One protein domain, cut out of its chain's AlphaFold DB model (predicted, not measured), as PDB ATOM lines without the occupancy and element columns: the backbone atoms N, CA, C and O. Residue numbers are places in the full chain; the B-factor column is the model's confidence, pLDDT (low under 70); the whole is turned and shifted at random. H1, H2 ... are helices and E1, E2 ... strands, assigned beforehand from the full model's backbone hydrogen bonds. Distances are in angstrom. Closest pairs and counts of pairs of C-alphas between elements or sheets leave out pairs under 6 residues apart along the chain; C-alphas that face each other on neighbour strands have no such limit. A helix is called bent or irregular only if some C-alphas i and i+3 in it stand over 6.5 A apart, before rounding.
ATOM      1  N   VAL A 291     147.725 177.077 152.288       92.75
ATOM      2  CA  VAL A 291     148.691 177.343 151.206       92.75
ATOM      3  C   VAL A 291     150.070 176.768 151.541       92.75
ATOM      4  O   VAL A 291     150.606 175.992 150.754       92.75
ATOM      5  N   LYS A 292     150.602 177.037 152.741       93.88
ATOM      6  CA  LYS A 292     151.894 176.473 153.176       93.88
ATOM      7  C   LYS A 292     151.890 174.948 153.219       93.88
ATOM      8  O   LYS A 292     152.844 174.318 152.781       93.88
ATOM      9  N   LEU A 293     150.811 174.346 153.719       93.19
ATOM     10  CA  LEU A 293     150.665 172.891 153.740       93.19
ATOM     11  C   LEU A 293     150.729 172.308 152.320       93.19
ATOM     12  O   LEU A 293     151.355 171.272 152.111       93.19
ATOM     13  N   LYS A 294     150.084 172.960 151.349       94.38
ATOM     14  CA  LYS A 294     150.106 172.541 149.943       94.38
ATOM     15  C   LYS A 294     151.508 172.622 149.339       94.38
ATOM     16  O   LYS A 294     151.930 171.660 148.706       94.38
ATOM     17  N   GLU A 295     152.234 173.709 149.596       95.12
ATOM     18  CA  GLU A 295     153.640 173.869 149.193       95.12
ATOM     19  C   GLU A 295     154.541 172.794 149.826       95.12
ATOM     20  O   GLU A 295     155.368 172.187 149.150       95.12
ATOM     21  N   GLU A 296     154.362 172.505 151.119       94.50
ATOM     22  CA  GLU A 296     155.110 171.457 151.823       94.50
ATOM     23  C   GLU A 296     154.844 170.062 151.242       94.50
ATOM     24  O   GLU A 296     155.766 169.251 151.146       94.50
ATOM     25  N   ILE A 297     153.598 169.781 150.846       93.50
ATOM     26  CA  ILE A 297     153.207 168.501 150.245       93.50
ATOM     27  C   ILE A 297     153.935 168.270 148.913       93.50
ATOM     28  O   ILE A 297     154.383 167.152 148.668       93.50
ATOM     29  N   THR A 298     154.058 169.292 148.062       95.62
ATOM     30  CA  THR A 298     154.609 169.139 146.704       95.62
ATOM     31  C   THR A 298     156.108 169.397 146.603       95.62
ATOM     32  O   THR A 298     156.721 168.994 145.618       95.62
ATOM     33  N   LYS A 299     156.735 170.007 147.613       94.94
ATOM     34  CA  LYS A 299     158.146 170.420 147.569       94.94
ATOM     35  C   LYS A 299     159.115 169.331 147.083       94.94
ATOM     36  O   LYS A 299     159.851 169.557 146.124       94.94
ATOM     37  N   ASP A 300     159.114 168.159 147.723       93.19
ATOM     38  CA  ASP A 300     160.058 167.072 147.404       93.19
ATOM     39  C   ASP A 300     159.876 166.556 145.968       93.19
ATOM     40  O   ASP A 300     160.849 166.385 145.228       93.19
ATOM     41  N   ILE A 301     158.625 166.356 145.540       94.50
ATOM     42  CA  ILE A 301     158.340 165.869 144.189       94.50
ATOM     43  C   ILE A 301     158.657 166.929 143.128       94.50
ATOM     44  O   ILE A 301     159.189 166.581 142.076       94.50
ATOM     45  N   THR A 302     158.436 168.216 143.408       95.44
ATOM     46  CA  THR A 302     158.801 169.316 142.505       95.44
ATOM     47  C   THR A 302     160.309 169.378 142.286       95.44
ATOM     48  O   THR A 302     160.763 169.434 141.140       95.44
ATOM     49  N   GLU A 303     161.105 169.293 143.355       95.19
ATOM     50  CA  GLU A 303     162.570 169.275 143.258       95.19
ATOM     51  C   GLU A 303     163.079 168.064 142.458       95.19
ATOM     52  O   GLU A 303     163.976 168.200 141.617       95.19
ATOM     53  N   LYS A 304     162.495 166.878 142.676       95.44
ATOM     54  CA  LYS A 304     162.833 165.665 141.915       95.44
ATOM     55  C   LYS A 304     162.417 165.775 140.451       95.44
ATOM     56  O   LYS A 304     163.205 165.425 139.575       95.44
ATOM     57  N   LEU A 305     161.226 166.298 140.162       94.88
ATOM     58  CA  LEU A 305     160.730 166.428 138.795       94.88
ATOM     59  C   LEU A 305     161.563 167.421 137.978       94.88
ATOM     60  O   LEU A 305     161.874 167.144 136.824       94.88
ATOM     61  N   ILE A 306     161.991 168.540 138.565       95.50
ATOM     62  CA  ILE A 306     162.892 169.482 137.882       95.50
ATOM     63  C   ILE A 306     164.203 168.783 137.485       95.50
ATOM     64  O   ILE A 306     164.693 168.984 136.373       95.50
ATOM     65  N   LYS A 307     164.752 167.914 138.347       95.69
ATOM     66  CA  LYS A 307     165.934 167.099 138.008       95.69
ATOM     67  C   LYS A 307     165.650 166.120 136.869       95.69
ATOM     68  O   LYS A 307     166.460 166.042 135.950       95.69
ATOM     69  N   VAL A 308     164.503 165.431 136.893       94.12
ATOM     70  CA  VAL A 308     164.059 164.554 135.791       94.12
ATOM     71  C   VAL A 308     164.032 165.327 134.472       94.12
ATOM     72  O   VAL A 308     164.665 164.915 133.503       94.12
ATOM     73  N   LEU A 309     163.336 166.465 134.442       93.81
ATOM     74  CA  LEU A 309     163.175 167.278 133.238       93.81
ATOM     75  C   LEU A 309     164.523 167.792 132.713       93.81
ATOM     76  O   LEU A 309     164.786 167.705 131.517       93.81
ATOM     77  N   ASN A 310     165.411 168.253 133.597       93.50
ATOM     78  CA  ASN A 310     166.762 168.673 133.217       93.50
ATOM     79  C   ASN A 310     167.601 167.520 132.653       93.50
ATOM     80  O   ASN A 310     168.285 167.701 131.649       93.50
ATOM     81  N   ASN A 311     167.526 166.331 133.249       90.69
ATOM     82  CA  ASN A 311     168.271 165.171 132.765       90.69
ATOM     83  C   ASN A 311     167.780 164.694 131.394       90.69
ATOM     84  O   ASN A 311     168.599 164.292 130.570       90.69
ATOM     85  N   LEU A 312     166.473 164.772 131.125       89.12
ATOM     86  CA  LEU A 312     165.924 164.477 129.797       89.12
ATOM     87  C   LEU A 312     166.452 165.459 128.742       89.12
ATOM     88  O   LEU A 312     166.869 165.033 127.667       89.12
ATOM     89  N   VAL A 313     166.529 166.755 129.067       87.94
ATOM     90  CA  VAL A 313     167.132 167.765 128.177       87.94
ATOM     91  C   VAL A 313     168.612 167.469 127.928       87.94
ATOM     92  O   VAL A 313     169.055 167.486 126.780       87.94
ATOM     93  N   LEU A 314     169.386 167.153 128.969       84.44
ATOM     94  CA  LEU A 314     170.814 166.846 128.823       84.44
ATOM     95  C   LEU A 314     171.048 165.619 127.930       84.44
ATOM     96  O   LEU A 314     171.897 165.669 127.045       84.44
ATOM     97  N   ARG A 315     170.247 164.559 128.095       76.19
ATOM     98  CA  ARG A 315     170.328 163.340 127.272       76.19
ATOM     99  C   ARG A 315     169.875 163.544 125.831       76.19
ATOM    100  O   ARG A 315     170.359 162.836 124.962       76.19
ATOM    101  N   SER A 316     169.009 164.520 125.553       66.75
ATOM    102  CA  SER A 316     168.582 164.830 124.178       66.75
ATOM    103  C   SER A 316     169.707 165.344 123.266       66.75
ATOM    104  O   SER A 316     169.543 165.418 122.053       66.75
ATOM    105  N   HIS A 317     170.870 165.677 123.837       56.34
ATOM    106  CA  HIS A 317     172.078 166.014 123.082       56.34
ATOM    107  C   HIS A 317     172.860 164.760 122.639       56.34
ATOM    108  O   HIS A 317     173.795 164.866 121.844       56.34
ATOM    109  N   GLU A 318     172.481 163.575 123.128       52.97
ATOM    110  CA  GLU A 318     172.986 162.274 122.695       52.97
ATOM    111  C   GLU A 318     172.024 161.705 121.632       52.97
ATOM    112  O   GLU A 318     170.820 161.619 121.848       52.97
ATOM    113  N   VAL A 319     172.565 161.324 120.468       47.97
ATOM    114  CA  VAL A 319     171.900 161.095 119.156       47.97
ATOM    115  C   VAL A 319     170.688 160.131 119.156       47.97
ATOM    116  O   VAL A 319     170.000 159.994 118.149       47.97
ATOM    117  N   THR A 320     170.400 159.448 120.264       51.22
ATOM    118  CA  THR A 320     169.340 158.436 120.398       51.22
ATOM    119  C   THR A 320     168.036 158.922 121.035       51.22
ATOM    120  O   THR A 320     167.038 158.218 120.912       51.22
ATOM    121  N   VAL A 321     168.019 160.080 121.704       55.28
ATOM    122  CA  VAL A 321     166.825 160.631 122.375       55.28
ATOM    123  C   VAL A 321     166.335 161.844 121.583       55.28
ATOM    124  O   VAL A 321     167.136 162.707 121.232       55.28
ATOM    125  N   GLY A 322     165.036 161.915 121.276       63.56
ATOM    126  CA  GLY A 322     164.453 163.068 120.578       63.56
ATOM    127  C   GLY A 322     164.766 164.398 121.279       63.56
ATOM    128  O   GLY A 322     164.990 164.432 122.488       63.56
ATOM    129  N   ALA A 323     164.778 165.512 120.543       79.25
ATOM    130  CA  ALA A 323     165.047 166.834 121.107       79.25
ATOM    131  C   ALA A 323     164.004 167.185 122.181       79.25
ATOM    132  O   ALA A 323     162.803 167.224 121.890       79.25
ATOM    133  N   VAL A 324     164.461 167.458 123.409       88.12
ATOM    134  CA  VAL A 324     163.597 167.786 124.553       88.12
ATOM    135  C   VAL A 324     163.908 169.182 125.059       88.12
ATOM    136  O   VAL A 324     165.059 169.535 125.301       88.12
ATOM    137  N   THR A 325     162.865 169.972 125.288       91.00
ATOM    138  CA  THR A 325     162.948 171.227 126.041       91.00
ATOM    139  C   THR A 325     161.793 171.298 127.024       91.00
ATOM    140  O   THR A 325     160.764 170.648 126.829       91.00
ATOM    141  N   TRP A 326     161.937 172.085 128.084       94.81
ATOM    142  CA  TRP A 326     160.831 172.351 128.989       94.81
ATOM    143  C   TRP A 326     160.855 173.800 129.465       94.81
ATOM    144  O   TRP A 326     161.904 174.440 129.508       94.81
ATOM    145  N   GLN A 327     159.682 174.311 129.821       95.56
ATOM    146  CA  GLN A 327     159.528 175.620 130.445       95.56
ATOM    147  C   GLN A 327     158.551 175.545 131.614       95.56
ATOM    148  O   GLN A 327     157.598 174.764 131.597       95.56
ATOM    149  N   TYR A 328     158.790 176.378 132.620       95.94
ATOM    150  CA  TYR A 328     157.879 176.556 133.741       95.94
ATOM    151  C   TYR A 328     156.687 177.418 133.306       95.94
ATOM    152  O   TYR A 328     156.883 178.488 132.733       95.94
ATOM    153  N   VAL A 329     155.460 176.951 133.544       96.00
ATOM    154  CA  VAL A 329     154.229 177.604 133.062       96.00
ATOM    155  C   VAL A 329     153.471 178.288 134.190       96.00
ATOM    156  O   VAL A 329     152.988 179.403 134.001       96.00
ATOM    157  N   PHE A 330     153.341 177.638 135.348       95.75
ATOM    158  CA  PHE A 330     152.616 178.220 136.474       95.75
ATOM    159  C   PHE A 330     153.098 177.708 137.832       95.75
ATOM    160  O   PHE A 330     153.565 176.575 137.954       95.75
ATOM    161  N   ASP A 331     152.904 178.561 138.840       94.31
ATOM    162  CA  ASP A 331     152.975 178.269 140.272       94.31
ATOM    163  C   ASP A 331     151.702 178.817 140.921       94.31
ATOM    164  O   ASP A 331     151.414 180.013 140.790       94.31
ATOM    165  N   TYR A 332     150.904 177.960 141.552       93.94
ATOM    166  CA  TYR A 332     149.671 178.386 142.201       93.94
ATOM    167  C   TYR A 332     149.374 177.568 143.457       93.94
ATOM    168  O   TYR A 332     148.977 176.409 143.372       93.94
ATOM    169  N   GLU A 333     149.523 178.195 144.629       92.81
ATOM    170  CA  GLU A 333     149.212 177.615 145.945       92.81
ATOM    171  C   GLU A 333     149.774 176.184 146.134       92.81
ATOM    172  O   GLU A 333     149.063 175.284 146.588       92.81
ATOM    173  N   GLY A 334     151.036 175.963 145.743       92.31
ATOM    174  CA  GLY A 334     151.725 174.668 145.822       92.31
ATOM    175  C   GLY A 334     151.501 173.732 144.627       92.31
ATOM    176  O   GLY A 334     152.049 172.631 144.612       92.31
ATOM    177  N   ALA A 335     150.711 174.130 143.627       95.94
ATOM    178  CA  ALA A 335     150.618 173.435 142.347       95.94
ATOM    179  C   ALA A 335     151.626 174.002 141.339       95.94
ATOM    180  O   ALA A 335     151.729 175.216 141.173       95.94
ATOM    181  N   HIS A 336     152.300 173.117 140.609       97.38
ATOM    182  CA  HIS A 336     153.353 173.480 139.660       97.38
ATOM    183  C   HIS A 336     153.040 172.927 138.273       97.38
ATOM    184  O   HIS A 336     152.584 171.789 138.149       97.38
ATOM    185  N   GLY A 337     153.299 173.717 137.233       96.88
ATOM    186  CA  GLY A 337     153.049 173.338 135.847       96.88
ATOM    187  C   GLY A 337     154.251 173.564 134.949       96.88
ATOM    188  O   GLY A 337     154.881 174.620 134.985       96.88
ATOM    189  N   PHE A 338     154.514 172.595 134.086       97.38
ATOM    190  CA  PHE A 338     155.611 172.581 133.133       97.38
ATOM    191  C   PHE A 338     155.071 172.222 131.750       97.38
ATOM    192  O   PHE A 338     154.202 171.358 131.620       97.38
ATOM    193  N   LEU A 339     155.598 172.855 130.707       96.88
ATOM    194  CA  LEU A 339     155.343 172.454 129.327       96.88
ATOM    195  C   LEU A 339     156.615 171.842 128.765       96.88
ATOM    196  O   LEU A 339     157.633 172.527 128.672       96.88
ATOM    197  N   VAL A 340     156.541 170.571 128.390       94.88
ATOM    198  CA  VAL A 340     157.628 169.830 127.754       94.88
ATOM    199  C   VAL A 340     157.362 169.766 126.258       94.88
ATOM    200  O   VAL A 340     156.255 169.436 125.839       94.88
ATOM    201  N   LYS A 341     158.370 170.077 125.448       92.12
ATOM    202  CA  LYS A 341     158.335 169.907 123.995       92.12
ATOM    203  C   LYS A 341     159.298 168.797 123.615       92.12
ATOM    204  O   LYS A 341     160.475 168.879 123.959       92.12
ATOM    205  N   TYR A 342     158.786 167.791 122.923       88.31
ATOM    206  CA  TYR A 342     159.505 166.585 122.534       88.31
ATOM    207  C   TYR A 342     159.402 166.383 121.021       88.31
ATOM    208  O   TYR A 342     158.295 166.387 120.487       88.31
ATOM    209  N   SER A 343     160.517 166.190 120.315       84.94
ATOM    210  CA  SER A 343     160.477 165.833 118.892       84.94
ATOM    211  C   SER A 343     161.472 164.742 118.530       84.94
ATOM    212  O   SER A 343     162.649 164.841 118.863       84.94
ATOM    213  N   LEU A 344     161.009 163.731 117.796       80.19
ATOM    214  CA  LEU A 344     161.877 162.728 117.171       80.19
ATOM    215  C   LEU A 344     162.401 163.179 115.803       80.19
ATOM    216  O   LEU A 344     163.428 162.679 115.355       80.19
ATOM    217  N   ASP A 345     161.713 164.125 115.160       77.38
ATOM    218  CA  ASP A 345     162.087 164.677 113.861       77.38
ATOM    219  C   ASP A 345     162.107 166.215 113.940       77.38
ATOM    220  O   ASP A 345     161.071 166.830 114.205       77.38
ATOM    221  N   PRO A 346     163.259 166.876 113.725       71.88
ATOM    222  CA  PRO A 346     163.343 168.336 113.751       71.88
ATOM    223  C   PRO A 346     162.499 169.029 112.664       71.88
ATOM    224  O   PRO A 346     162.275 170.235 112.765       71.88
ATOM    225  N   MET A 347     162.045 168.303 111.637       75.62
ATOM    226  CA  MET A 347     161.206 168.831 110.554       75.62
ATOM    227  C   MET A 347     159.711 168.830 110.897       75.62
ATOM    228  O   MET A 347     158.926 169.523 110.248       75.62
ATOM    229  N   GLU A 348     159.311 168.076 111.919       78.19
ATOM    230  CA  GLU A 348     157.935 167.969 112.388       78.19
ATOM    231  C   GLU A 348     157.688 168.879 113.596       78.19
ATOM    232  O   GLU A 348     158.595 169.271 114.335       78.19
ATOM    233  N   SER A 349     156.420 169.227 113.819       80.81
ATOM    234  CA  SER A 349     156.057 170.018 114.997       80.81
ATOM    235  C   SER A 349     156.257 169.194 116.274       80.81
ATOM    236  O   SER A 349     155.798 168.053 116.325       80.81
ATOM    237  N   PRO A 350     156.890 169.750 117.324       86.62
ATOM    238  CA  PRO A 350     157.147 168.997 118.541       86.62
ATOM    239  C   PRO A 350     155.838 168.600 119.229       86.62
ATOM    240  O   PRO A 350     154.870 169.364 119.280       86.62
ATOM    241  N   LEU A 351     155.843 167.411 119.818       88.12
ATOM    242  CA  LEU A 351     154.845 166.971 120.774       88.12
ATOM    243  C   LEU A 351     154.925 167.854 122.021       88.12
ATOM    244  O   LEU A 351     155.945 167.882 122.706       88.12
ATOM    245  N   GLU A 352     153.832 168.531 122.346       91.44
ATOM    246  CA  GLU A 352     153.707 169.273 123.596       91.44
ATOM    247  C   GLU A 352     153.075 168.379 124.668       91.44
ATOM    248  O   GLU A 352     151.980 167.854 124.469       91.44
ATOM    249  N   VAL A 353     153.744 168.212 125.808       93.31
ATOM    250  CA  VAL A 353     153.256 167.452 126.964       93.31
ATOM    251  C   VAL A 353     153.228 168.359 128.184       93.31
ATOM    252  O   VAL A 353     154.240 168.931 128.584       93.31
ATOM    253  N   GLY A 354     152.054 168.497 128.786       95.75
ATOM    254  CA  GLY A 354     151.861 169.286 129.990       95.75
ATOM    255  C   GLY A 354     152.155 168.419 131.198       95.75
ATOM    256  O   GLY A 354     151.491 167.407 131.384       95.75
ATOM    257  N   VAL A 355     153.116 168.795 132.030       96.94
ATOM    258  CA  VAL A 355     153.405 168.087 133.279       96.94
ATOM    259  C   VAL A 355     152.957 168.964 134.438       96.94
ATOM    260  O   VAL A 355     153.370 170.114 134.531       96.94
ATOM    261  N   ALA A 356     152.100 168.449 135.311       96.94
ATOM    262  CA  ALA A 356     151.606 169.164 136.479       96.94
ATOM    263  C   ALA A 356     151.864 168.368 137.759       96.94
ATOM    264  O   ALA A 356     151.789 167.142 137.764       96.94
ATOM    265  N   ILE A 357     152.122 169.078 138.850       97.06
ATOM    266  CA  ILE A 357     152.161 168.537 140.207       97.06
ATOM    267  C   ILE A 357     151.084 169.253 141.004       97.06
ATOM    268  O   ILE A 357     151.053 170.485 141.028       97.06
ATOM    269  N   ILE A 358     150.219 168.491 141.669       95.75
ATOM    270  CA  ILE A 358     149.212 169.024 142.581       95.75
ATOM    271  C   ILE A 358     149.257 168.302 143.936       95.75
ATOM    272  O   ILE A 358     149.417 167.081 143.987       95.75
ATOM    273  N   PRO A 359     149.069 169.026 145.054       94.25
ATOM    274  CA  PRO A 359     148.994 168.409 146.380       94.25
ATOM    275  C   PRO A 359     147.762 167.499 146.496       94.25
ATOM    276  O   PRO A 359     147.825 166.384 147.005       94.25
ATOM    277  N   TYR A 360     146.633 167.995 146.008       91.50
ATOM    278  CA  TYR A 360     145.344 167.342 145.821       91.50
ATOM    279  C   TYR A 360     144.535 168.259 144.883       91.50
ATOM    280  O   TYR A 360     144.967 169.368 144.569       91.50
ATOM    281  N   VAL A 361     143.375 167.834 144.399       89.06
ATOM    282  CA  VAL A 361     142.474 168.687 143.621       89.06
ATOM    283  C   VAL A 361     141.732 169.618 144.577       89.06
ATOM    284  O   VAL A 361     140.868 169.179 145.338       89.06
ATOM    285  N   PHE A 362     142.091 170.900 144.550       89.06
ATOM    286  CA  PHE A 362     141.514 171.944 145.399       89.06
ATOM    287  C   PHE A 362     140.755 173.001 144.595       89.06
ATOM    288  O   PHE A 362     140.907 173.108 143.375       89.06
ATOM    289  N   HIS A 363     139.923 173.774 145.296       85.25
ATOM    290  CA  HIS A 363     139.162 174.883 144.732       85.25
ATOM    291  C   HIS A 363     140.046 176.122 144.575       85.25
ATOM    292  O   HIS A 363     140.652 176.580 145.541       85.25
ATOM    293  N   ILE A 364     140.081 176.692 143.371       86.62
ATOM    294  CA  ILE A 364     140.690 178.013 143.137       86.62
ATOM    295  C   ILE A 364     139.638 179.123 143.271       86.62
ATOM    296  O   ILE A 364     139.960 180.251 143.638       86.62
ATOM    297  N   SER A 365     138.371 178.778 143.029       81.62
ATOM    298  CA  SER A 365     137.195 179.622 143.226       81.62
ATOM    299  C   SER A 365     135.985 178.759 143.613       81.62
ATOM    300  O   SER A 365     136.070 177.531 143.678       81.62
ATOM    301  N   HIS A 366     134.828 179.385 143.843       73.06
ATOM    302  CA  HIS A 366     133.577 178.655 144.081       73.06
ATOM    303  C   HIS A 366     133.162 177.748 142.902       73.06
ATOM    304  O   HIS A 366     132.453 176.768 143.111       73.06
ATOM    305  N   GLN A 367     133.576 178.065 141.671       77.56
ATOM    306  CA  GLN A 367     133.162 177.331 140.465       77.56
ATOM    307  C   GLN A 367     134.285 176.501 139.843       77.56
ATOM    308  O   GLN A 367     134.006 175.571 139.092       77.56
ATOM    309  N   GLU A 368     135.540 176.810 140.164       84.75
ATOM    310  CA  GLU A 368     136.698 176.227 139.500       84.75
ATOM    311  C   GLU A 368     137.621 175.524 140.492       84.75
ATOM    312  O   GLU A 368     137.801 175.918 141.649       84.75
ATOM    313  N   THR A 369     138.262 174.482 139.988       88.88
ATOM    314  CA  THR A 369     139.282 173.693 140.677       88.88
ATOM    315  C   THR A 369     140.626 173.860 139.984       88.88
ATOM    316  O   THR A 369     140.701 174.316 138.843       88.88
ATOM    317  N   ILE A 370     141.698 173.407 140.628       91.81
ATOM    318  CA  ILE A 370     143.037 173.424 140.032       91.81
ATOM    319  C   ILE A 370     143.103 172.674 138.686       91.81
ATOM    320  O   ILE A 370     143.898 173.039 137.827       91.81
ATOM    321  N   SER A 371     142.229 171.690 138.436       89.94
ATOM    322  CA  SER A 371     142.141 171.021 137.128       89.94
ATOM    323  C   SER A 371     141.695 171.953 135.997       89.94
ATOM    324  O   SER A 371     142.230 171.848 134.895       89.94
ATOM    325  N   HIS A 372     140.806 172.914 136.265       90.38
ATOM    326  CA  HIS A 372     140.430 173.944 135.290       90.38
ATOM    327  C   HIS A 372     141.628 174.832 134.948       90.38
ATOM    328  O   HIS A 372     141.900 175.099 133.779       90.38
ATOM    329  N   TYR A 373     142.398 175.219 135.968       90.75
ATOM    330  CA  TYR A 373     143.609 176.015 135.791       90.75
ATOM    331  C   TYR A 373     144.680 175.266 134.983       90.75
ATOM    332  O   TYR A 373     145.292 175.837 134.084       90.75
ATOM    333  N   ILE A 374     144.872 173.968 135.247       92.88
ATOM    334  CA  ILE A 374     145.781 173.103 134.477       92.88
ATOM    335  C   ILE A 374     145.377 173.066 132.999       92.88
ATOM    336  O   ILE A 374     146.236 173.234 132.130       92.88
ATOM    337  N   GLU A 375     144.088 172.868 132.703       91.12
ATOM    338  CA  GLU A 375     143.581 172.858 131.326       91.12
ATOM    339  C   GLU A 375     143.828 174.205 130.634       91.12
ATOM    340  O   GLU A 375     144.363 174.252 129.523       91.12
ATOM    341  N   GLU A 376     143.514 175.308 131.319       91.12
ATOM    342  CA  GLU A 376     143.659 176.665 130.792       91.12
ATOM    343  C   GLU A 376     145.121 177.045 130.517       91.12
ATOM    344  O   GLU A 376     145.382 177.764 129.547       91.12
ATOM    345  N   LYS A 377     146.067 176.591 131.353       93.19
ATOM    346  CA  LYS A 377     147.486 176.972 131.260       93.19
ATOM    347  C   LYS A 377     148.328 176.046 130.393       93.19
ATOM    348  O   LYS A 377     149.199 176.544 129.687       93.19
ATOM    349  N   LEU A 378     148.097 174.732 130.423       90.38
ATOM    350  CA  LEU A 378     148.915 173.781 129.658       90.38
ATOM    351  C   LEU A 378     148.377 173.542 128.239       90.38
ATOM    352  O   LEU A 378     149.180 173.241 127.364       90.38
ATOM    353  N   ARG A 379     147.061 173.696 127.994       85.38
ATOM    354  CA  ARG A 379     146.374 173.647 126.674       85.38
ATOM    355  C   ARG A 379     146.891 172.605 125.670       85.38
ATOM    356  O   ARG A 379     146.880 172.832 124.463       85.38
ATOM    357  N   THR A 380     147.312 171.447 126.159       87.94
ATOM    358  CA  THR A 380     147.840 170.356 125.337       87.94
ATOM    359  C   THR A 380     146.960 169.116 125.456       87.94
ATOM    360  O   THR A 380     146.435 168.841 126.540       87.94
ATOM    361  N   PRO A 381     146.806 168.331 124.376       86.25
ATOM    362  CA  PRO A 381     146.112 167.052 124.431       86.25
ATOM    363  C   PRO A 381     146.829 165.963 125.242       86.25
ATOM    364  O   PRO A 381     146.216 164.924 125.470       86.25
ATOM    365  N   TYR A 382     148.088 166.149 125.646       89.75
ATOM    366  CA  TYR A 382     148.845 165.158 126.414       89.75
ATOM    367  C   TYR A 382     149.282 165.746 127.746       89.75
ATOM    368  O   TYR A 382     150.029 166.723 127.784       89.75
ATOM    369  N   LYS A 383     148.826 165.148 128.844       92.19
ATOM    370  CA  LYS A 383     149.108 165.631 130.192       92.19
ATOM    371  C   LYS A 383     149.650 164.517 131.077       92.19
ATOM    372  O   LYS A 383     149.181 163.385 131.016       92.19
ATOM    373  N   ILE A 384     150.597 164.859 131.938       93.94
ATOM    374  CA  ILE A 384     151.086 164.030 133.033       93.94
ATOM    375  C   ILE A 384     150.808 164.786 134.327       93.94
ATOM    376  O   ILE A 384     151.251 165.919 134.474       93.94
ATOM    377  N   VAL A 385     150.073 164.194 135.262       94.00
ATOM    378  CA  VAL A 385     149.679 164.862 136.511       94.00
ATOM    379  C   VAL A 385     150.108 164.024 137.708       94.00
ATOM    380  O   VAL A 385     149.646 162.899 137.871       94.00
ATOM    381  N   PHE A 386     150.968 164.582 138.557       94.56
ATOM    382  CA  PHE A 386     151.325 164.032 139.865       94.56
ATOM    383  C   PHE A 386     150.346 164.528 140.918       94.56
ATOM    384  O   PHE A 386     150.070 165.725 140.990       94.56
ATOM    385  N   VAL A 387     149.827 163.607 141.726       93.19
ATOM    386  CA  VAL A 387     148.826 163.896 142.753       93.19
ATOM    387  C   VAL A 387     149.268 163.291 144.082       93.19
ATOM    388  O   VAL A 387     149.248 162.072 144.249       93.19
ATOM    389  N   GLU A 388     149.648 164.148 145.034       92.75
ATOM    390  CA  GLU A 388     150.347 163.711 146.254       92.75
ATOM    391  C   GLU A 388     149.444 163.119 147.343       92.75
ATOM    392  O   GLU A 388     149.858 162.216 148.068       92.75
ATOM    393  N   LYS A 389     148.241 163.663 147.549       85.62
ATOM    394  CA  LYS A 389     147.367 163.271 148.668       85.62
ATOM    395  C   LYS A 389     145.874 163.278 148.317       85.62
ATOM    396  O   LYS A 389     145.043 163.638 149.151       85.62
ATOM    397  N   GLU A 390     145.501 162.876 147.104       79.38
ATOM    398  CA  GLU A 390     144.089 162.762 146.704       79.38
ATOM    399  C   GLU A 390     143.539 161.345 146.958       79.38
ATOM    400  O   GLU A 390     144.172 160.354 146.596       79.38
ATOM    401  N   PRO A 391     142.336 161.199 147.533       67.81
ATOM    402  CA  PRO A 391     141.625 159.928 147.498       67.81
ATOM    403  C   PRO A 391     141.282 159.517 146.056       67.81
ATOM    404  O   PRO A 391     140.669 160.277 145.312       67.81
ATOM    405  N   ILE A 392     141.574 158.270 145.676       66.44
ATOM    406  CA  ILE A 392     141.293 157.737 144.325       66.44
ATOM    407  C   ILE A 392     139.839 157.960 143.847       66.44
ATOM    408  O   ILE A 392     139.578 158.086 142.657       66.44
ATOM    409  N   ILE A 393     138.883 158.055 144.776       58.69
ATOM    410  CA  ILE A 393     137.443 158.172 144.496       58.69
ATOM    411  C   ILE A 393     137.064 159.516 143.895       58.69
ATOM    412  O   ILE A 393     136.186 159.608 143.039       58.69
ATOM    413  N   THR A 394     137.665 160.575 144.428       64.75
ATOM    414  CA  THR A 394     137.374 161.955 144.052       64.75
ATOM    415  C   THR A 394     138.112 162.300 142.766       64.75
ATOM    416  O   THR A 394     137.587 163.042 141.942       64.75
ATOM    417  N   LEU A 395     139.250 161.649 142.522       71.31
ATOM    418  CA  LEU A 395     140.126 161.870 141.379       71.31
ATOM    419  C   LEU A 395     139.424 161.745 140.014       71.31
ATOM    420  O   LEU A 395     139.602 162.621 139.169       71.31
ATOM    421  N   THR A 396     138.595 160.715 139.789       64.69
ATOM    422  CA  THR A 396     137.944 160.491 138.478       64.69
ATOM    423  C   THR A 396     137.022 161.642 138.094       64.69
ATOM    424  O   THR A 396     137.014 162.089 136.950       64.69
ATOM    425  N   ARG A 397     136.239 162.137 139.058       66.94
ATOM    426  CA  ARG A 397     135.351 163.284 138.854       66.94
ATOM    427  C   ARG A 397     136.164 164.569 138.753       66.94
ATOM    428  O   ARG A 397     135.933 165.373 137.855       66.94
ATOM    429  N   ASP A 398     137.111 164.747 139.661       73.94
ATOM    430  CA  ASP A 398     137.806 166.012 139.867       73.94
ATOM    431  C   ASP A 398     138.800 166.322 138.718       73.94
ATOM    432  O   ASP A 398     139.054 167.492 138.419       73.94
ATOM    433  N   LEU A 399     139.296 165.295 138.010       79.00
ATOM    434  CA  LEU A 399     140.125 165.424 136.801       79.00
ATOM    435  C   LEU A 399     139.360 165.221 135.479       79.00
ATOM    436  O   LEU A 399     139.962 165.370 134.418       79.00
ATOM    437  N   SER A 400     138.055 164.924 135.508       69.69
ATOM    438  CA  SER A 400     137.258 164.667 134.287       69.69
ATOM    439  C   SER A 400     137.234 165.826 133.280       69.69
ATOM    440  O   SER A 400     136.979 165.603 132.099       69.69
ATOM    441  N   TRP A 401     137.516 167.048 133.738       70.69
ATOM    442  CA  TRP A 401     137.588 168.259 132.917       70.69
ATOM    443  C   TRP A 401     138.846 168.356 132.054       70.69
ATOM    444  O   TRP A 401     138.875 169.155 131.120       70.69
ATOM    445  N   LEU A 402     139.884 167.568 132.354       82.88
ATOM    446  CA  LEU A 402     141.113 167.580 131.572       82.88
ATOM    447  C   LEU A 402     140.870 166.945 130.200       82.88
ATOM    448  O   LEU A 402     140.526 165.767 130.085       82.88
ATOM    449  N   GLY A 403     141.077 167.736 129.150       78.19
ATOM    450  CA  GLY A 403     140.945 167.284 127.771       78.19
ATOM    451  C   GLY A 403     142.125 166.412 127.334       78.19
ATOM    452  O   GLY A 403     143.262 166.619 127.765       78.19
ATOM    453  N   GLY A 404     141.863 165.474 126.420       82.81
ATOM    454  CA  GLY A 404     142.888 164.628 125.801       82.81
ATOM    455  C   GLY A 404     143.271 163.402 126.635       82.81
ATOM    456  O   GLY A 404     142.433 162.821 127.317       82.81
ATOM    457  N   ILE A 405     144.529 162.976 126.527       85.25
ATOM    458  CA  ILE A 405     145.106 161.880 127.309       85.25
ATOM    459  C   ILE A 405     145.782 162.469 128.542       85.25
ATOM    460  O   ILE A 405     146.744 163.226 128.414       85.25
ATOM    461  N   THR A 406     145.336 162.059 129.727       88.19
ATOM    462  CA  THR A 406     145.996 162.409 130.988       88.19
ATOM    463  C   THR A 406     146.540 161.156 131.663       88.19
ATOM    464  O   THR A 406     145.772 160.279 132.055       88.19
ATOM    465  N   THR A 407     147.858 161.074 131.819       89.06
ATOM    466  CA  THR A 407     148.530 160.072 132.650       89.06
ATOM    467  C   THR A 407     148.645 160.608 134.073       89.06
ATOM    468  O   THR A 407     149.240 161.658 134.297       89.06
ATOM    469  N   VAL A 408     148.077 159.902 135.044       89.44
ATOM    470  CA  VAL A 408     148.051 160.324 136.444       89.44
ATOM    471  C   VAL A 408     148.998 159.454 137.263       89.44
ATOM    472  O   VAL A 408     148.894 158.230 137.238       89.44
ATOM    473  N   PHE A 409     149.904 160.098 137.991       90.88
ATOM    474  CA  PHE A 409     150.731 159.497 139.030       90.88
ATOM    475  C   PHE A 409     150.073 159.811 140.374       90.88
ATOM    476  O   PHE A 409     150.248 160.901 140.919       90.88
ATOM    477  N   LEU A 410     149.282 158.873 140.891       88.75
ATOM    478  CA  LEU A 410     148.616 159.013 142.182       88.75
ATOM    479  C   LEU A 410     149.491 158.419 143.281       88.75
ATOM    480  O   LEU A 410     149.783 157.226 143.251       88.75
ATOM    481  N   LYS A 411     149.888 159.223 144.264       88.56
ATOM    482  CA  LYS A 411     150.706 158.743 145.376       88.56
ATOM    483  C   LYS A 411     149.877 157.901 146.345       88.56
ATOM    484  O   LYS A 411     148.951 158.390 146.994       88.56
ATOM    485  N   GLU A 412     150.238 156.631 146.470       80.75
ATOM    486  CA  GLU A 412     149.689 155.693 147.439       80.75
ATOM    487  C   GLU A 412     150.797 155.269 148.412       80.75
ATOM    488  O   GLU A 412     151.632 154.420 148.112       80.75
ATOM    489  N   LYS A 413     150.786 155.849 149.620       79.25
ATOM    490  CA  LYS A 413     151.865 155.698 150.615       79.25
ATOM    491  C   LYS A 413     153.199 156.227 150.064       79.25
ATOM    492  O   LYS A 413     153.314 157.437 149.883       79.25
ATOM    493  N   ASP A 414     154.163 155.344 149.819       81.50
ATOM    494  CA  ASP A 414     155.524 155.687 149.394       81.50
ATOM    495  C   ASP A 414     155.738 155.492 147.879       81.50
ATOM    496  O   ASP A 414     156.765 155.907 147.346       81.50
ATOM    497  N   GLU A 415     154.745 154.950 147.163       86.69
ATOM    498  CA  GLU A 415     154.816 154.653 145.727       86.69
ATOM    499  C   GLU A 415     153.746 155.421 144.934       86.69
ATOM    500  O   GLU A 415     152.699 155.795 145.466       86.69
ATOM    501  N   TYR A 416     153.968 155.624 143.634       86.94
ATOM    502  CA  TYR A 416     152.947 156.143 142.721       86.94
ATOM    503  C   TYR A 416     152.259 155.020 141.950       86.94
ATOM    504  O   TYR A 416     152.896 154.251 141.226       86.94
ATOM    505  N   ALA A 417     150.934 154.994 142.036       83.88
ATOM    506  CA  ALA A 417     150.077 154.239 141.143       83.88
ATOM    507  C   ALA A 417     149.889 155.012 139.830       83.88
ATOM    508  O   ALA A 417     149.516 156.190 139.826       83.88
ATOM    509  N   LEU A 418     150.152 154.342 138.709       83.88
ATOM    510  CA  LEU A 418     150.031 154.920 137.375       83.88
ATOM    511  C   LEU A 418     148.645 154.626 136.787       83.88
ATOM    512  O   LEU A 418     148.245 153.468 136.682       83.88
ATOM    513  N   MET A 419     147.930 155.670 136.373       80.94
ATOM    514  CA  MET A 419     146.580 155.584 135.804       80.94
ATOM    515  C   MET A 419     146.470 156.434 134.535       80.94
ATOM    516  O   MET A 419     147.279 157.333 134.306       80.94
ATOM    517  N   GLN A 420     145.451 156.185 133.711       80.94
ATOM    518  CA  GLN A 420     145.163 157.006 132.531       80.94
ATOM    519  C   GLN A 420     143.683 157.404 132.465       80.94
ATOM    520  O   GLN A 420     142.799 156.594 132.749       80.94
ATOM    521  N   ILE A 421     143.426 158.658 132.080       77.81
ATOM    522  CA  ILE A 421     142.095 159.254 131.896       77.81
ATOM    523  C   ILE A 421     141.986 159.832 130.482       77.81
ATOM    524  O   ILE A 421     142.958 160.368 129.945       77.81
ATOM    525  N   GLY A 422     140.777 159.760 129.918       69.88
ATOM    526  CA  GLY A 422     140.418 160.370 128.640       69.88
ATOM    527  C   GLY A 422     140.521 159.412 127.453       69.88
ATOM    528  O   GLY A 422     141.124 158.343 127.533       69.88
ATOM    529  N   THR A 423     139.873 159.772 126.342       60.25
ATOM    530  CA  THR A 423     139.873 158.984 125.102       60.25
ATOM    531  C   THR A 423     140.311 159.824 123.909       60.25
ATOM    532  O   THR A 423     140.149 161.042 123.860       60.25
ATOM    533  N   THR A 424     140.902 159.153 122.924       53.50
ATOM    534  CA  THR A 424     141.531 159.770 121.755       53.50
ATOM    535  C   THR A 424     140.623 159.673 120.535       53.50
ATOM    536  O   THR A 424     140.751 158.732 119.754       53.50
ATOM    537  N   THR A 425     139.708 160.618 120.336       48.12
ATOM    538  CA  THR A 425     138.920 160.660 119.088       48.12
ATOM    539  C   THR A 425     139.494 161.610 118.027       48.12
ATOM    540  O   THR A 425     139.113 161.489 116.871       48.12
ATOM    541  N   TRP A 426     140.463 162.484 118.363       49.66
ATOM    542  CA  TRP A 426     140.904 163.587 117.477       49.66
ATOM    543  C   TRP A 426     142.429 163.827 117.368       49.66
ATOM    544  O   TRP A 426     142.850 164.898 116.932       49.66
ATOM    545  N   LEU A 427     143.292 162.881 117.761       54.72
ATOM    546  CA  LEU A 427     144.753 163.103 117.786       54.72
ATOM    547  C   LEU A 427     145.451 162.626 116.502       54.72
ATOM    548  O   LEU A 427     145.137 161.559 115.980       54.72
ATOM    549  N   ARG A 428     146.425 163.410 116.004       57.31
ATOM    550  CA  ARG A 428     147.259 163.059 114.837       57.31
ATOM    551  C   ARG A 428     148.048 161.766 115.103       57.31
ATOM    552  O   ARG A 428     148.652 161.623 116.164       57.31
ATOM    553  N   SER A 429     148.074 160.865 114.118       55.41
ATOM    554  CA  SER A 429     148.653 159.511 114.208       55.41
ATOM    555  C   SER A 429     150.086 159.414 114.783       55.41
ATOM    556  O   SER A 429     150.287 158.530 115.613       55.41
ATOM    557  N   PRO A 430     151.071 160.279 114.442       67.75
ATOM    558  CA  PRO A 430     152.442 160.128 114.959       67.75
ATOM    559  C   PRO A 430     152.610 160.563 116.426       67.75
ATOM    560  O   PRO A 430     153.393 159.979 117.169       67.75
ATOM    561  N   HIS A 431     151.828 161.538 116.903       75.25
ATOM    562  CA  HIS A 431     151.990 162.087 118.258       75.25
ATOM    563  C   HIS A 431     151.649 161.079 119.365       75.25
ATOM    564  O   HIS A 431     152.187 161.172 120.465       75.25
ATOM    565  N   ARG A 432     150.774 160.104 119.090       76.19
ATOM    566  CA  ARG A 432     150.418 159.059 120.062       76.19
ATOM    567  C   ARG A 432     151.580 158.098 120.313       76.19
ATOM    568  O   ARG A 432     151.821 157.698 121.452       76.19
ATOM    569  N   GLU A 433     152.291 157.736 119.252       78.94
ATOM    570  CA  GLU A 433     153.497 156.914 119.333       78.94
ATOM    571  C   GLU A 433     154.620 157.684 120.030       78.94
ATOM    572  O   GLU A 433     155.209 157.185 120.987       78.94
ATOM    573  N   TRP A 434     154.823 158.949 119.652       84.12
ATOM    574  CA  TRP A 434     155.821 159.819 120.279       84.12
ATOM    575  C   TRP A 434     155.558 160.026 121.767       84.12
ATOM    576  O   TRP A 434     156.489 159.956 122.561       84.12
ATOM    577  N   TYR A 435     154.295 160.209 122.163       85.81
ATOM    578  CA  TYR A 435     153.917 160.303 123.571       85.81
ATOM    579  C   TYR A 435     154.240 159.023 124.337       85.81
ATOM    580  O   TYR A 435     154.670 159.085 125.483       85.81
ATOM    581  N   SER A 436     154.073 157.861 123.705       82.19
ATOM    582  CA  SER A 436     154.364 156.570 124.337       82.19
ATOM    583  C   SER A 436     155.872 156.367 124.532       82.19
ATOM    584  O   SER A 436     156.291 155.894 125.589       82.19
ATOM    585  N   ILE A 437     156.687 156.776 123.551       84.31
ATOM    586  CA  ILE A 437     158.158 156.775 123.640       84.31
ATOM    587  C   ILE A 437     158.620 157.750 124.728       84.31
ATOM    588  O   ILE A 437     159.330 157.349 125.649       84.31
ATOM    589  N   PHE A 438     158.139 158.994 124.680       87.12
ATOM    590  CA  PHE A 438     158.445 160.011 125.682       87.12
ATOM    591  C   PHE A 438     158.070 159.547 127.094       87.12
ATOM    592  O   PHE A 438     158.880 159.632 128.011       87.12
ATOM    593  N   LEU A 439     156.859 159.010 127.284       87.88
ATOM    594  CA  LEU A 439     156.389 158.551 128.589       87.88
ATOM    595  C   LEU A 439     157.265 157.419 129.144       87.88
ATOM    596  O   LEU A 439     157.519 157.376 130.349       87.88
ATOM    597  N   LYS A 440     157.756 156.523 128.280       85.81
ATOM    598  CA  LYS A 440     158.696 155.467 128.670       85.81
ATOM    599  C   LYS A 440     159.999 156.053 129.215       85.81
ATOM    600  O   LYS A 440     160.401 155.693 130.322       85.81
ATOM    601  N   GLU A 441     160.627 156.963 128.477       86.50
ATOM    602  CA  GLU A 441     161.875 157.613 128.899       86.50
ATOM    603  C   GLU A 441     161.681 158.447 130.171       86.50
ATOM    604  O   GLU A 441     162.487 158.384 131.100       86.50
ATOM    605  N   PHE A 442     160.564 159.170 130.245       90.31
ATOM    606  CA  PHE A 442     160.178 159.976 131.395       90.31
ATOM    607  C   PHE A 442     160.024 159.119 132.662       90.31
ATOM    608  O   PHE A 442     160.586 159.456 133.704       90.31
ATOM    609  N   ILE A 443     159.339 157.972 132.576       89.00
ATOM    610  CA  ILE A 443     159.191 157.027 133.697       89.00
ATOM    611  C   ILE A 443     160.540 156.434 134.118       89.00
ATOM    612  O   ILE A 443     160.791 156.279 135.315       89.00
ATOM    613  N   GLU A 444     161.406 156.074 133.170       87.62
ATOM    614  CA  GLU A 444     162.740 155.563 133.504       87.62
ATOM    615  C   GLU A 444     163.561 156.599 134.273       87.62
ATOM    616  O   GLU A 444     164.204 156.264 135.268       87.62
ATOM    617  N   GLU A 445     163.518 157.861 133.850       90.00
ATOM    618  CA  GLU A 445     164.253 158.929 134.521       90.00
ATOM    619  C   GLU A 445     163.667 159.260 135.902       90.00
ATOM    620  O   GLU A 445     164.422 159.455 136.853       90.00
ATOM    621  N   ILE A 446     162.342 159.209 136.062       91.62
ATOM    622  CA  ILE A 446     161.661 159.291 137.367       91.62
ATOM    623  C   ILE A 446     162.173 158.221 138.330       91.62
ATOM    624  O   ILE A 446     162.561 158.537 139.458       91.62
ATOM    625  N   LYS A 447     162.249 156.964 137.876       89.75
ATOM    626  CA  LYS A 447     162.775 155.855 138.685       89.75
ATOM    627  C   LYS A 447     164.237 156.087 139.077       89.75
ATOM    628  O   LYS A 447     164.609 155.819 140.217       89.75
ATOM    629  N   ARG A 448     165.063 156.652 138.183       89.38
ATOM    630  CA  ARG A 448     166.459 157.027 138.496       89.38
ATOM    631  C   ARG A 448     166.566 158.122 139.562       89.38
ATOM    632  O   ARG A 448     167.550 158.135 140.293       89.38
ATOM    633  N   GLN A 449     165.569 158.999 139.685       90.69
ATOM    634  CA  GLN A 449     165.497 160.009 140.751       90.69
ATOM    635  C   GLN A 449     164.899 159.475 142.069       90.69
ATOM    636  O   GLN A 449     164.631 160.256 142.983       90.69
ATOM    637  N   GLY A 450     164.702 158.157 142.191       86.44
ATOM    638  CA  GLY A 450     164.204 157.521 143.412       86.44
ATOM    639  C   GLY A 450     162.707 157.726 143.646       86.44
ATOM    640  O   GLY A 450     162.263 157.730 144.790       86.44
ATOM    641  N   ILE A 451     161.933 157.947 142.581       87.44
ATOM    642  CA  ILE A 451     160.471 157.955 142.641       87.44
ATOM    643  C   ILE A 451     159.975 156.545 142.299       87.44
ATOM    644  O   ILE A 451     160.143 156.073 141.170       87.44
ATOM    645  N   GLU A 452     159.369 155.872 143.273       85.94
ATOM    646  CA  GLU A 452     158.854 154.510 143.115       85.94
ATOM    647  C   GLU A 452     157.501 154.510 142.390       85.94
ATOM    648  O   GLU A 452     156.627 155.331 142.667       85.94
ATOM    649  N   VAL A 453     157.326 153.595 141.432       84.00
ATOM    650  CA  VAL A 453     156.119 153.489 140.596       84.00
ATOM    651  C   VAL A 453     155.701 152.025 140.524       84.00
ATOM    652  O   VAL A 453     156.488 151.191 140.068       84.00
ATOM    653  N   SER A 454     154.468 151.727 140.933       72.69
ATOM    654  CA  SER A 454     153.975 150.362 141.176       72.69
ATOM    655  C   SER A 454     153.537 149.591 139.917       72.69
ATOM    656  O   SER A 454     153.242 148.400 139.997       72.69
ATOM    657  N   ALA A 455     153.533 150.227 138.738       61.84
ATOM    658  CA  ALA A 455     153.128 149.608 137.471       61.84
ATOM    659  C   ALA A 455     154.285 149.466 136.460       61.84
ATOM    660  O   ALA A 455     155.119 150.366 136.291       61.84
ATOM    661  N   GLU A 456     154.308 148.344 135.730       54.22
ATOM    662  CA  GLU A 456     155.073 148.217 134.484       54.22
ATOM    663  C   GLU A 456     154.437 149.093 133.391       54.22
ATOM    664  O   GLU A 456     153.216 149.203 133.310       54.22
ATOM    665  N   GLN A 457     155.256 149.694 132.518       48.84
ATOM    666  CA  GLN A 457     154.832 150.659 131.481       48.84
ATOM    667  C   GLN A 457     153.716 150.139 130.551       48.84
ATOM    668  O   GLN A 457     153.009 150.929 129.929       48.84
ATOM    669  N   HIS A 458     153.557 148.818 130.455       47.06
ATOM    670  CA  HIS A 458     152.579 148.142 129.600       47.06
ATOM    671  C   HIS A 458     151.220 147.903 130.285       47.06
ATOM    672  O   HIS A 458     150.258 147.536 129.615       47.06
ATOM    673  N   LEU A 459     151.128 148.120 131.601       46.06
ATOM    674  CA  LEU A 459     149.936 147.908 132.421       46.06
ATOM    675  C   LEU A 459     149.419 149.256 132.941       46.06
ATOM    676  O   LEU A 459     149.373 149.502 134.144       46.06
ATOM    677  N   LEU A 460     149.029 150.149 132.027       57.75
ATOM    678  CA  LEU A 460     148.190 151.287 132.404       57.75
ATOM    679  C   LEU A 460     146.833 150.735 132.839       57.75
ATOM    680  O   LEU A 460     146.046 150.272 132.011       57.75
ATOM    681  N   VAL A 461     146.575 150.748 134.145       55.94
ATOM    682  CA  VAL A 461     145.284 150.325 134.680       55.94
ATOM    683  C   VAL A 461     144.298 151.479 134.460       55.94
ATOM    684  O   VAL A 461     144.565 152.602 134.906       55.94
ATOM    685  N   PRO A 462     143.183 151.264 133.738       55.53
ATOM    686  CA  PRO A 462     142.144 152.279 133.634       55.53
ATOM    687  C   PRO A 462     141.576 152.563 135.026       55.53
ATOM    688  O   PRO A 462     141.464 151.649 135.844       55.53
ATOM    689  N   LEU A 463     141.200 153.818 135.296       57.12
ATOM    690  CA  LEU A 463     140.547 154.139 136.565       57.12
ATOM    691  C   LEU A 463     139.325 153.239 136.776       57.12
ATOM    692  O   LEU A 463     138.590 152.964 135.818       57.12
TER     693      LEU A 463
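AT A GLANCE: This is residues 291 to 463 of the 606 residues of an uncharacterized protein of Desulfurococcales archaeon ex4484_217_2 (UniProt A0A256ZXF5). A twisted sheet of six strands runs through the middle, with the long helix H1 along one face and the short helix H2 on the opposite face. A second long helix, H4, lies slantwise over E3, and its residues 442 to 446 meet H1 nearly crosswise; little H3 sits at the rim, and the last residues run past the edge strand E6. The 173 printed residues hold four named helices and six named strands in the order H1 E1 E2 E3 H2 E4 H3 E5 E6 H4. The sheet is mixed, in the order E1 E2 E3 E4 E5 E6, and the class is mixed, helices and strands. The whole is compact, with a radius of gyration of the C-alphas of 15.3 A and spans of 46 by 35 by 30 A.

IN THESE COORDINATES: H1, residues 291 to 315, is 35.2 A long and begins at C-alpha 291 (148.691, 177.343, 151.206). It is irregular, with C-alphas 297 and 300 7.6 A apart, and has a kink of 46 degrees near residue 298. E1, residues 323 to 332, spans 28.5 A; E2, 335 to 343, 26.6 A; E3, 351 to 358, 22.6 A. H2 is residues 370 to 378, E4 382 to 387 and H3 392 to 398. E5, residues 405 to 412, and E6, 415 to 421, follow. H4, residues 429 to 448, is 30.2 A long and ends at C-alpha 448 (166.459, 157.027, 138.496).

HOW THE PARTS SIT: E1, E2 and E3 form a meander, each strand the antiparallel neighbour of the one before; N 325 and O 341 are 2.9 A apart, N 353 and O 340 2.8 A. E4 is parallel to E3, with N 356 and O 384 at 2.8 A, and to E5, with N 385 and O 407 at 2.8 A. E5 and E6 are an antiparallel hairpin, with N 408 and O 419 at 2.8 A. E3, H2, E4 and E4, H3, E5 are strand-helix-strand units, parallel neighbours with a helix between, with right-handed crossovers. H1 is on the sheet at a height of 8.4 A and runs along the strands. H2, on the opposite face, has a height of 8.5 A; the C-alphas of Gly 354 and Leu 378, the closest of E3 and H2, are 5.4 A apart. H4 is over E3, its closest C-alphas to it being those of Leu 351 and His 431, 6.2 A. H1 and H4 touch, closest at the C-alphas of Val 308 and Glu 445, 5.8 A; their lines are about perpendicular, only just, at 71 degrees. H3 only grazes the sheet, with residues 392 to 396. Every O i to N i+4 pair of H2 is within hydrogen-bond range, against 19 of 21 in H1, 15 of 16 in H4 and 1 of 3 in H3, where 2 of 4 O i to N i+3 pairs are.

THE WHOLE: The two C-alphas farthest apart, those of Val 319 and His 366, are 49.0 A apart. The printed part has no cut, and the link from E3 to H2, 11 residues, is long. Residues 449 to 463 hold no named element, but 461 to 462 pair in parallel with 419 to 420 of E6. The mean pLDDT of the printed part is 82.7, with 32 residues under 70, among them 316 to 322, 422 to 430 and 455 to 463.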